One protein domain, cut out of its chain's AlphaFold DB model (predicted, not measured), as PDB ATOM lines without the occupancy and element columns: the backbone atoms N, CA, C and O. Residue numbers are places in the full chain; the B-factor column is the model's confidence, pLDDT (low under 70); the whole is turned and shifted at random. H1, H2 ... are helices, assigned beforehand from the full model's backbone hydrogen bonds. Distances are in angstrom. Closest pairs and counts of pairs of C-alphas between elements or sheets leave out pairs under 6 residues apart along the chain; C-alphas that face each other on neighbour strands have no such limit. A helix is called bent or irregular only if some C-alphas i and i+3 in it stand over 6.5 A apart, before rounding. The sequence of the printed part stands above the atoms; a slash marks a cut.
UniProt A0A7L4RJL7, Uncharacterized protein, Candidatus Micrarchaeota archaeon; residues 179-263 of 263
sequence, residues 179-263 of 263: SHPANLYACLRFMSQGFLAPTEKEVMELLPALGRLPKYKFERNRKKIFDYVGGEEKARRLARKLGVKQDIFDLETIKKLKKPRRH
ATOM      1  N   SER A 179     257.434 237.115 205.654       84.50
ATOM      2  CA  SER A 179     257.635 235.755 206.178       84.50
ATOM      3  C   SER A 179     257.568 234.659 205.111       84.50
ATOM      4  O   SER A 179     258.126 233.578 205.299       84.50
ATOM      5  N   HIS A 180     256.917 234.907 203.967       88.31
ATOM      6  CA  HIS A 180     256.848 233.935 202.877       88.31
ATOM      7  C   HIS A 180     256.860 234.610 201.491       88.31
ATOM      8  O   HIS A 180     256.148 235.597 201.283       88.31
ATOM      9  N   PRO A 181     257.568 234.040 200.492       89.94
ATOM     10  CA  PRO A 181     257.582 234.535 199.108       89.94
ATOM     11  C   PRO A 181     256.205 234.756 198.467       89.94
ATOM     12  O   PRO A 181     256.054 235.592 197.589       89.94
ATOM     13  N   ALA A 182     255.189 234.012 198.908       92.25
ATOM     14  CA  ALA A 182     253.819 234.095 198.392       92.25
ATOM     15  C   ALA A 182     252.958 235.198 199.047       92.25
ATOM     16  O   ALA A 182     251.751 235.236 198.808       92.25
ATOM     17  N   ASN A 183     253.523 236.080 199.879       94.00
ATOM     18  CA  ASN A 183     252.743 237.132 200.538       94.00
ATOM     19  C   ASN A 183     252.077 238.082 199.523       94.00
ATOM     20  O   ASN A 183     250.916 238.431 199.722       94.00
ATOM     21  N   LEU A 184     252.706 238.388 198.378       95.12
ATOM     22  CA  LEU A 184     252.071 239.211 197.333       95.12
ATOM     23  C   LEU A 184     250.772 238.584 196.795       95.12
ATOM     24  O   LEU A 184     249.759 239.254 196.612       95.12
ATOM     25  N   TYR A 185     250.758 237.264 196.625       95.62
ATOM     26  CA  TYR A 185     249.560 236.522 196.239       95.62
ATOM     27  C   TYR A 185     248.471 236.528 197.316       95.62
ATOM     28  O   TYR A 185     247.280 236.460 197.008       95.62
ATOM     29  N   ALA A 186     248.849 236.609 198.593       93.69
ATOM     30  CA  ALA A 186     247.885 236.804 199.666       93.69
ATOM     31  C   ALA A 186     247.235 238.197 199.601       93.69
ATOM     32  O   ALA A 186     246.026 238.265 199.825       93.69
ATOM     33  N   CYS A 187     247.966 239.252 199.207       95.69
ATOM     34  CA  CYS A 187     247.385 240.584 198.983       95.69
ATOM     35  C   CYS A 187     246.208 240.517 198.006       95.69
ATOM     36  O   CYS A 187     245.118 240.980 198.326       95.69
ATOM     37  N   LEU A 188     246.391 239.853 196.859       96.81
ATOM     38  CA  LEU A 188     245.345 239.724 195.839       96.81
ATOM     39  C   LEU A 188     244.086 239.034 196.377       96.81
ATOM     40  O   LEU A 188     242.965 239.472 196.112       96.81
ATOM     41  N   ARG A 189     244.262 237.975 197.177       94.38
ATOM     42  CA  ARG A 189     243.137 237.270 197.807       94.38
ATOM     43  C   ARG A 189     242.365 238.188 198.751       94.38
ATOM     44  O   ARG A 189     241.143 238.225 198.670       94.38
ATOM     45  N   PHE A 190     243.041 238.962 199.597       94.88
ATOM     46  CA  PHE A 190     242.355 239.904 200.486       94.88
ATOM     47  C   PHE A 190     241.710 241.072 199.736       94.88
ATOM     48  O   PHE A 190     240.572 241.424 200.035       94.88
ATOM     49  N   MET A 191     242.367 241.623 198.714       95.56
ATOM     50  CA  MET A 191     241.779 242.673 197.877       95.56
ATOM     51  C   MET A 191     240.496 242.200 197.189       95.56
ATOM     52  O   MET A 191     239.519 242.942 197.127       95.56
ATOM     53  N   SER A 192     240.434 240.931 196.763       94.38
ATOM     54  CA  SER A 192     239.198 240.344 196.221       94.38
ATOM     55  C   SER A 192     238.042 240.282 197.233       94.38
ATOM     56  O   SER A 192     236.885 240.192 196.833       94.38
ATOM     57  N   GLN A 193     238.347 240.364 198.533       92.19
ATOM     58  CA  GLN A 193     237.386 240.405 199.642       92.19
ATOM     59  C   GLN A 193     237.066 241.842 200.102       92.19
ATOM     60  O   GLN A 193     236.352 242.024 201.092       92.19
ATOM     61  N   GLY A 194     237.567 242.855 199.386       93.44
ATOM     62  CA  GLY A 194     237.323 244.271 199.664       93.44
ATOM     63  C   GLY A 194     238.305 244.900 200.652       93.44
ATOM     64  O   GLY A 194     237.961 245.902 201.273       93.44
ATOM     65  N   PHE A 195     239.490 244.312 200.838       96.56
ATOM     66  CA  PHE A 195     240.572 244.977 201.562       96.56
ATOM     67  C   PHE A 195     241.305 245.979 200.664       96.56
ATOM     68  O   PHE A 195     241.526 245.719 199.480       96.56
ATOM     69  N   LEU A 196     241.706 247.107 201.245       97.06
ATOM     70  CA  LEU A 196     242.559 248.102 200.611       97.06
ATOM     71  C   LEU A 196     243.961 247.531 200.400       97.06
ATOM     72  O   LEU A 196     244.465 246.753 201.216       97.06
ATOM     73  N   ALA A 197     244.578 247.917 199.287       96.06
ATOM     74  CA  ALA A 197     245.920 247.487 198.935       96.06
ATOM     75  C   ALA A 197     246.959 247.982 199.964       96.06
ATOM     76  O   ALA A 197     246.763 249.045 200.562       96.06
ATOM     77  N   PRO A 198     248.066 247.242 200.161       96.62
ATOM     78  CA  PRO A 198     249.252 247.797 200.803       96.62
ATOM     79  C   PRO A 198     249.816 248.969 199.986       96.62
ATOM     80  O   PRO A 198     249.465 249.164 198.821       96.62
ATOM     81  N   THR A 199     250.700 249.744 200.603       96.19
ATOM     82  CA  THR A 199     251.383 250.863 199.944       96.19
ATOM     83  C   THR A 199     252.279 250.378 198.805       96.19
ATOM     84  O   THR A 199     252.771 249.249 198.820       96.19
ATOM     85  N   GLU A 200     252.556 251.251 197.836       95.69
ATOM     86  CA  GLU A 200     253.470 250.944 196.727       95.69
ATOM     87  C   GLU A 200     254.846 250.480 197.228       95.69
ATOM     88  O   GLU A 200     255.394 249.497 196.730       95.69
ATOM     89  N   LYS A 201     255.366 251.114 198.287       95.06
ATOM     90  CA  LYS A 201     256.627 250.716 198.926       95.06
ATOM     91  C   LYS A 201     256.595 249.258 199.401       95.06
ATOM     92  O   LYS A 201     257.494 248.488 199.074       95.06
ATOM     93  N   GLU A 202     255.549 248.857 200.120       95.31
ATOM     94  CA  GLU A 202     255.385 247.477 200.598       95.31
ATOM     95  C   GLU A 202     255.246 246.479 199.434       95.31
ATOM     96  O   GLU A 202     255.788 245.373 199.484       95.31
ATOM     97  N   VAL A 203     254.558 246.863 198.352       95.56
ATOM     98  CA  VAL A 203     254.461 246.043 197.131       95.56
ATOM     99  C   VAL A 203     255.838 245.832 196.504       95.56
ATOM    100  O   VAL A 203     256.189 244.696 196.169       95.56
ATOM    101  N   MET A 204     256.639 246.892 196.396       92.94
ATOM    102  CA  MET A 204     257.997 246.840 195.849       92.94
ATOM    103  C   MET A 204     258.948 245.985 196.692       92.94
ATOM    104  O   MET A 204     259.870 245.372 196.154       92.94
ATOM    105  N   GLU A 205     258.718 245.883 198.000       92.44
ATOM    106  CA  GLU A 205     259.475 244.989 198.880       92.44
ATOM    107  C   GLU A 205     259.045 243.518 198.733       92.44
ATOM    108  O   GLU A 205     259.888 242.615 198.747       92.44
ATOM    109  N   LEU A 206     257.747 243.259 198.542       94.19
ATOM    110  CA  LEU A 206     257.197 241.914 198.342       94.19
ATOM    111  C   LEU A 206     257.567 241.308 196.984       94.19
ATOM    112  O   LEU A 206     257.779 240.095 196.882       94.19
ATOM    113  N   LEU A 207     257.619 242.129 195.935       94.12
ATOM    114  CA  LEU A 207     257.742 241.678 194.551       94.12
ATOM    115  C   LEU A 207     259.007 240.822 194.293       94.12
ATOM    116  O   LEU A 207     258.862 239.714 193.767       94.12
ATOM    117  N   PRO A 208     260.223 241.207 194.736       93.12
ATOM    118  CA  PRO A 208     261.424 240.382 194.566       93.12
ATOM    119  C   PRO A 208     261.374 239.037 195.300       93.12
ATOM    120  O   PRO A 208     262.074 238.090 194.925       93.12
ATOM    121  N   ALA A 209     260.568 238.928 196.364       92.56
ATOM    122  CA  ALA A 209     260.461 237.696 197.135       92.56
ATOM    123  C   ALA A 209     259.836 236.568 196.302       92.56
ATOM    124  O   ALA A 209     260.251 235.417 196.457       92.56
ATOM    125  N   LEU A 210     258.922 236.889 195.374       93.00
ATOM    126  CA  LEU A 210     258.265 235.910 194.501       93.00
ATOM    127  C   LEU A 210     259.259 235.054 193.717       93.00
ATOM    128  O   LEU A 210     259.062 233.843 193.609       93.00
ATOM    129  N   GLY A 211     260.372 235.627 193.250       92.56
ATOM    130  CA  GLY A 211     261.367 234.880 192.475       92.56
ATOM    131  C   GLY A 211     261.969 233.687 193.225       92.56
ATOM    132  O   GLY A 211     262.418 232.710 192.612       92.56
ATOM    133  N   ARG A 212     261.916 233.700 194.564       92.25
ATOM    134  CA  ARG A 212     262.383 232.607 195.430       92.25
ATOM    135  C   ARG A 212     261.420 231.413 195.490       92.25
ATOM    136  O   ARG A 212     261.798 230.381 196.036       92.25
ATOM    137  N   LEU A 213     260.210 231.498 194.929       92.69
ATOM    138  CA  LEU A 213     259.250 230.386 194.924       92.69
ATOM    139  C   LEU A 213     259.742 229.208 194.066       92.69
ATOM    140  O   LEU A 213     260.008 229.393 192.882       92.69
ATOM    141  N   PRO A 214     259.817 227.976 194.594       93.44
ATOM    142  CA  PRO A 214     259.982 226.777 193.769       93.44
ATOM    143  C   PRO A 214     258.826 226.609 192.771       93.44
ATOM    144  O   PRO A 214     257.695 226.978 193.098       93.44
ATOM    145  N   LYS A 215     259.076 225.988 191.606       95.12
ATOM    146  CA  LYS A 215     258.073 225.779 190.537       95.12
ATOM    147  C   LYS A 215     256.762 225.191 191.070       95.12
ATOM    148  O   LYS A 215     255.706 225.786 190.894       95.12
ATOM    149  N   TYR A 216     256.825 224.097 191.833       94.62
ATOM    150  CA  TYR A 216     255.621 223.466 192.393       94.62
ATOM    151  C   TYR A 216     254.831 224.387 193.345       94.62
ATOM    152  O   TYR A 216     253.601 224.339 193.389       94.62
ATOM    153  N   LYS A 217     255.512 225.252 194.120       93.12
ATOM    154  CA  LYS A 217     254.841 226.220 195.004       93.12
ATOM    155  C   LYS A 217     254.221 227.356 194.203       93.12
ATOM    156  O   LYS A 217     253.150 227.820 194.588       93.12
ATOM    157  N   PHE A 218     254.889 227.812 193.147       95.56
ATOM    158  CA  PHE A 218     254.343 228.799 192.226       95.56
ATOM    159  C   PHE A 218     253.037 228.288 191.613       95.56
ATOM    160  O   PHE A 218     252.003 228.909 191.832       95.56
ATOM    161  N   GLU A 219     253.052 227.102 190.997       95.31
ATOM    162  CA  GLU A 219     251.871 226.503 190.362       95.31
ATOM    163  C   GLU A 219     250.695 226.367 191.333       95.31
ATOM    164  O   GLU A 219     249.572 226.801 191.058       95.31
ATOM    165  N   ARG A 220     250.969 225.851 192.538       93.44
ATOM    166  CA  ARG A 220     249.959 225.726 193.592       93.44
ATOM    167  C   ARG A 220     249.376 227.080 194.001       93.44
ATOM    168  O   ARG A 220     248.173 227.167 194.236       93.44
ATOM    169  N   ASN A 221     250.202 228.120 194.136       94.38
ATOM    170  CA  ASN A 221     249.717 229.448 194.515       94.38
ATOM    171  C   ASN A 221     248.965 230.133 193.372       94.38
ATOM    172  O   ASN A 221     247.922 230.718 193.639       94.38
ATOM    173  N   ARG A 222     249.432 230.006 192.126       95.94
ATOM    174  CA  ARG A 222     248.755 230.522 190.931       95.94
ATOM    175  C   ARG A 222     247.341 229.962 190.832       95.94
ATOM    176  O   ARG A 222     246.381 230.727 190.897       95.94
ATOM    177  N   LYS A 223     247.211 228.628 190.826       94.75
ATOM    178  CA  LYS A 223     245.907 227.949 190.835       94.75
ATOM    179  C   LYS A 223     245.048 228.405 192.017       94.75
ATOM    180  O   LYS A 223     243.898 228.782 191.838       94.75
ATOM    181  N   LYS A 224     245.627 228.455 193.223       91.12
ATOM    182  CA  LYS A 224     244.918 228.901 194.433       91.12
ATOM    183  C   LYS A 224     244.365 230.321 194.300       91.12
ATOM    184  O   LYS A 224     243.285 230.571 194.815       91.12
ATOM    185  N   ILE A 225     245.091 231.256 193.694       94.62
ATOM    186  CA  ILE A 225     244.602 232.629 193.512       94.62
ATOM    187  C   ILE A 225     243.484 232.643 192.488       94.62
ATOM    188  O   ILE A 225     242.457 233.240 192.776       94.62
ATOM    189  N   PHE A 226     243.666 231.986 191.341       95.62
ATOM    190  CA  PHE A 226     242.661 231.953 190.279       95.62
ATOM    191  C   PHE A 226     241.344 231.377 190.799       95.62
ATOM    192  O   PHE A 226     240.320 232.050 190.707       95.62
ATOM    193  N   ASP A 227     241.394 230.226 191.471       91.62
ATOM    194  CA  ASP A 227     240.225 229.609 192.103       91.62
ATOM    195  C   ASP A 227     239.574 230.557 193.133       91.62
ATOM    196  O   ASP A 227     238.355 230.661 193.221       91.62
ATOM    197  N   TYR A 228     240.383 231.278 193.917       90.38
ATOM    198  CA  TYR A 228     239.892 232.109 195.020       90.38
ATOM    199  C   TYR A 228     239.281 233.438 194.568       90.38
ATOM    200  O   TYR A 228     238.299 233.893 195.150       90.38
ATOM    201  N   VAL A 229     239.880 234.108 193.581       92.69
ATOM    202  CA  VAL A 229     239.427 235.440 193.150       92.69
ATOM    203  C   VAL A 229     238.344 235.371 192.074       92.69
ATOM    204  O   VAL A 229     237.711 236.396 191.810       92.69
ATOM    205  N   GLY A 230     238.099 234.187 191.502       92.44
ATOM    206  CA  GLY A 230     237.097 233.947 190.460       92.44
ATOM    207  C   GLY A 230     237.662 234.042 189.042       92.44
ATOM    208  O   GLY A 230     237.035 234.647 188.180       92.44
ATOM    209  N   GLY A 231     238.861 233.505 188.820       95.94
ATOM    210  CA  GLY A 231     239.489 233.377 187.506       95.94
ATOM    211  C   GLY A 231     240.752 234.218 187.306       95.94
ATOM    212  O   GLY A 231     241.052 235.162 188.045       95.94
ATOM    213  N   GLU A 232     241.498 233.861 186.264       97.31
ATOM    214  CA  GLU A 232     242.777 234.476 185.899       97.31
ATOM    215  C   GLU A 232     242.644 235.960 185.536       97.31
ATOM    216  O   GLU A 232     243.392 236.794 186.047       97.31
ATOM    217  N   GLU A 233     241.658 236.323 184.715       96.81
ATOM    218  CA  GLU A 233     241.449 237.707 184.275       96.81
ATOM    219  C   GLU A 233     241.263 238.656 185.473       96.81
ATOM    220  O   GLU A 233     241.845 239.744 185.550       96.81
ATOM    221  N   LYS A 234     240.490 238.220 186.473       96.56
ATOM    222  CA  LYS A 234     240.277 238.978 187.708       96.56
ATOM    223  C   LYS A 234     241.538 239.039 188.569       96.56
ATOM    224  O   LYS A 234     241.827 240.105 189.114       96.56
ATOM    225  N   ALA A 235     242.319 237.961 188.642       97.31
ATOM    226  CA  ALA A 235     243.614 237.963 189.324       97.31
ATOM    227  C   ALA A 235     244.589 238.978 188.700       97.31
ATOM    228  O   ALA A 235     245.199 239.771 189.419       97.31
ATOM    229  N   ARG A 236     244.674 239.016 187.365       97.31
ATOM    230  CA  ARG A 236     245.500 239.968 186.604       97.31
ATOM    231  C   ARG A 236     245.042 241.412 186.788       97.31
ATOM    232  O   ARG A 236     245.873 242.288 187.025       97.31
ATOM    233  N   ARG A 237     243.729 241.676 186.772       96.06
ATOM    234  CA  ARG A 237     243.178 243.005 187.105       96.06
ATOM    235  C   ARG A 237     243.565 243.452 188.515       96.06
ATOM    236  O   ARG A 237     243.935 244.608 188.696       96.06
ATOM    237  N   LEU A 238     243.497 242.558 189.502       96.88
ATOM    238  CA  LEU A 238     243.902 242.869 190.877       96.88
ATOM    239  C   LEU A 238     245.404 243.156 190.983       96.88
ATOM    240  O   LEU A 238     245.776 244.096 191.678       96.88
ATOM    241  N   ALA A 239     246.255 242.411 190.269       97.12
ATOM    242  CA  ALA A 239     247.694 242.677 190.229       97.12
ATOM    243  C   ALA A 239     248.006 244.071 189.655       97.12
ATOM    244  O   ALA A 239     248.796 244.808 190.242       97.12
ATOM    245  N   ARG A 240     247.307 244.490 188.590       95.81
ATOM    246  CA  ARG A 240     247.422 245.859 188.057       95.81
ATOM    247  C   ARG A 240     246.965 246.919 189.060       95.81
ATOM    248  O   ARG A 240     247.654 247.913 189.239       95.81
ATOM    249  N   LYS A 241     245.845 246.689 189.761       94.88
ATOM    250  CA  LYS A 241     245.374 247.583 190.841       94.88
ATOM    251  C   LYS A 241     246.354 247.679 192.013       94.88
ATOM    252  O   LYS A 241     246.342 248.675 192.722       94.88
ATOM    253  N   LEU A 242     247.180 246.656 192.220       94.38
ATOM    254  CA  LEU A 242     248.253 246.643 193.212       94.38
ATOM    255  C   LEU A 242     249.506 247.413 192.742       94.38
ATOM    256  O   LEU A 242     250.463 247.521 193.497       94.38
ATOM    257  N   GLY A 243     249.527 247.924 191.505       93.88
ATOM    258  CA  GLY A 243     250.684 248.611 190.920       93.88
ATOM    259  C   GLY A 243     251.748 247.669 190.344       93.88
ATOM    260  O   GLY A 243     252.837 248.108 189.984       93.88
ATOM    261  N   VAL A 244     251.457 246.369 190.231       95.38
ATOM    262  CA  VAL A 244     252.406 245.385 189.698       95.38
ATOM    263  C   VAL A 244     252.365 245.406 188.170       95.38
ATOM    264  O   VAL A 244     251.346 245.066 187.565       95.38
ATOM    265  N   LYS A 245     253.483 245.799 187.548       92.75
ATOM    266  CA  LYS A 245     253.616 245.901 186.083       92.75
ATOM    267  C   LYS A 245     253.965 244.565 185.422       92.75
ATOM    268  O   LYS A 245     253.573 244.321 184.287       92.75
ATOM    269  N   GLN A 246     254.715 243.714 186.116       94.06
ATOM    270  CA  GLN A 246     255.179 242.425 185.607       94.06
ATOM    271  C   GLN A 246     254.080 241.363 185.698       94.06
ATOM    272  O   GLN A 246     253.256 241.382 186.615       94.06
ATOM    273  N   ASP A 247     254.107 240.381 184.797       95.88
ATOM    274  CA  ASP A 247     253.233 239.216 184.908       95.88
ATOM    275  C   ASP A 247     253.682 238.282 186.042       95.88
ATOM    276  O   ASP A 247     254.442 237.333 185.857       95.88
ATOM    277  N   ILE A 248     253.176 238.528 187.249       96.44
ATOM    278  CA  ILE A 248     253.455 237.679 188.414       96.44
ATOM    279  C   ILE A 248     252.771 236.304 188.364       96.44
ATOM    280  O   ILE A 248     252.913 235.534 189.315       96.44
ATOM    281  N   PHE A 249     252.021 235.988 187.305       97.31
ATOM    282  CA  PHE A 249     251.426 234.669 187.064       97.31
ATOM    283  C   PHE A 249     252.163 233.866 185.988       97.31
ATOM    284  O   PHE A 249     251.727 232.757 185.662       97.31
ATOM    285  N   ASP A 250     253.297 234.383 185.513       96.75
ATOM    286  CA  ASP A 250     254.268 233.678 184.687       96.75
ATOM    287  C   ASP A 250     255.527 233.326 185.502       96.75
ATOM    288  O   ASP A 250     256.081 234.151 186.238       96.75
ATOM    289  N   LEU A 251     255.974 232.071 185.392       95.56
ATOM    290  CA  LEU A 251     257.096 231.567 186.179       95.56
ATOM    291  C   LEU A 251     258.403 232.242 185.758       95.56
ATOM    292  O   LEU A 251     259.174 232.659 186.622       95.56
ATOM    293  N   GLU A 252     258.641 232.358 184.454       95.44
ATOM    294  CA  GLU A 252     259.876 232.932 183.917       95.44
ATOM    295  C   GLU A 252     260.007 234.404 184.312       95.44
ATOM    296  O   GLU A 252     261.061 234.851 184.778       95.44
ATOM    297  N   THR A 253     258.900 235.141 184.249       95.81
ATOM    298  CA  THR A 253     258.814 236.527 184.701       95.81
ATOM    299  C   THR A 253     259.177 236.663 186.175       95.81
ATOM    300  O   THR A 253     260.062 237.454 186.514       95.81
ATOM    301  N   ILE A 254     258.580 235.869 187.076       94.56
ATOM    302  CA  ILE A 254     258.907 236.001 188.503       94.56
ATOM    303  C   ILE A 254     260.343 235.573 188.823       94.56
ATOM    304  O   ILE A 254     260.936 236.089 189.771       94.56
ATOM    305  N   LYS A 255     260.941 234.655 188.050       93.69
ATOM    306  CA  LYS A 255     262.329 234.211 188.265       93.69
ATOM    307  C   LYS A 255     263.343 235.323 188.026       93.69
ATOM    308  O   LYS A 255     264.342 235.362 188.747       93.69
ATOM    309  N   LYS A 256     263.039 236.248 187.114       93.31
ATOM    310  CA  LYS A 256     263.847 237.439 186.814       93.31
ATOM    311  C   LYS A 256     263.764 238.526 187.897       93.31
ATOM    312  O   LYS A 256     264.628 239.389 187.950       93.31
ATOM    313  N   LEU A 257     262.782 238.467 188.805       89.12
ATOM    314  CA  LEU A 257     262.599 239.459 189.882       89.12
ATOM    315  C   LEU A 257     263.577 239.306 191.058       89.12
ATOM    316  O   LEU A 257     263.579 240.134 191.971       89.12
ATOM    317  N   LYS A 258     264.368 238.227 191.113       75.88
ATOM    318  CA  LYS A 258     265.278 237.989 192.239       75.88
ATOM    319  C   LYS A 258     266.315 239.114 192.315       75.88
ATOM    320  O   LYS A 258     267.085 239.299 191.379       75.88
ATOM    321  N   LYS A 259     266.409 239.798 193.463       64.19
ATOM    322  CA  LYS A 259     267.585 240.637 193.751       64.19
ATOM    323  C   LYS A 259     268.854 239.771 193.657       64.19
ATOM    324  O   LYS A 259     268.827 238.653 194.194       64.19
ATOM    325  N   PRO A 260     269.946 240.265 193.041       50.06
ATOM    326  CA  PRO A 260     271.250 239.621 193.130       50.06
ATOM    327  C   PRO A 260     271.593 239.377 194.601       50.06
ATOM    328  O   PRO A 260     271.251 240.196 195.463       50.06
ATOM    329  N   ARG A 261     272.233 238.246 194.911       45.41
ATOM    330  CA  ARG A 261     272.811 238.055 196.244       45.41
ATOM    331  C   ARG A 261     273.837 239.171 196.428       45.41
ATOM    332  O   ARG A 261     274.782 239.250 195.655       45.41
ATOM    333  N   ARG A 262     273.619 240.056 197.403       39.91
ATOM    334  CA  ARG A 262     274.727 240.853 197.932       39.91
ATOM    335  C   ARG A 262     275.651 239.837 198.602       39.91
ATOM    336  O   ARG A 262     275.191 239.139 199.508       39.91
ATOM    337  N   HIS A 263     276.824 239.651 198.006       32.97
ATOM    338  CA  HIS A 263     277.937 238.918 198.593       32.97
ATOM    339  C   HIS A 263     278.483 239.705 199.779       32.97
ATOM    340  O   HIS A 263     278.427 240.956 199.706       32.97
TER     341      HIS A 263
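This is residues 179 to 263 of the 263 residues of an uncharacterized protein of Candidatus Micrarchaeota archaeon (UniProt A0A7L4RJL7). Four helices make a small body in which H1 touches the other three: the longest helix, H3, is beside H1 and runs the same way, H2 slants across the first residues of H1, and H4 crosses H1 at nearly a right angle over one side of it. Short H5 sits near the last residues of H2, and beyond it a tail runs away from the body to His 263. The printed part has 85 residues with five named helices, H1 to H5 in that order, and no named strand; the class is all helix. The whole is compact, with a radius of gyration of the C-alphas of 12.2 A, and the C-alphas span 41 by 28 by 22 A, the tail included.

Start with H1, residues 183 to 192, the hub, which touches three other helices. Look next at H2, residues 200 to 210: it touches H1 at a steep tilt of 56 degrees, opposite ways, and the closest C-alphas, of Leu 184 and Leu 206, are 5.9 A apart. H3, residues 215 to 229, touches H1 at a shallow tilt of 12 degrees, the same way; the closest C-alphas are those of Ser 192 and Val 229, 5.8 A apart. H4, residues 232 to 241, touches H1 about perpendicular, at 80 degrees, closest at the C-alphas of Leu 188 and Leu 238, 6.0 A apart. With residues 225 to 229 alone, H3 touches H4 only at the corner, where the C-alphas of Phe 226 and Glu 232 are closest, 5.1 A apart. H5, residues 251 to 256, only just touches H2, with 3 pairs of C-alphas within 8 A; the closest are those of Leu 210 and Ile 254, 6.0 A apart. H3 and H5 are close but not clearly touching, while H1 and H5 are apart. The helix packing is mostly crossed, with one of four tilted pairs shallow. In H1, H3, H4 and H5 every O i to N i+4 pair is within hydrogen-bond range; in H2, 4 of 7 are.

Find C-alpha 183 at (252.743, 237.132, 200.538); from there H1 runs 14.6 A to Ser 192. H2 runs 15.9 A and is only just irregular: C-alphas 205 and 208 are 6.6 A apart. H3 begins at C-alpha 215, (258.073, 225.779, 190.537), and is 21.2 A long. H4 measures 14.2 A, and H5, 9.0 A, ends at C-alpha 256, (263.847, 237.439, 186.814).

The C-alphas of Gly 230 and His 263 are the two farthest apart, at 41.9 A. The printed part has no cut and ends at the chain's last residue. The links H2 to H3 and H3 to H4 are tight, and H1 to H2 and H4 to H5 are short. Look for low confidence at residues 259 to 263, under 70; the mean pLDDT of the printed part is 91.3.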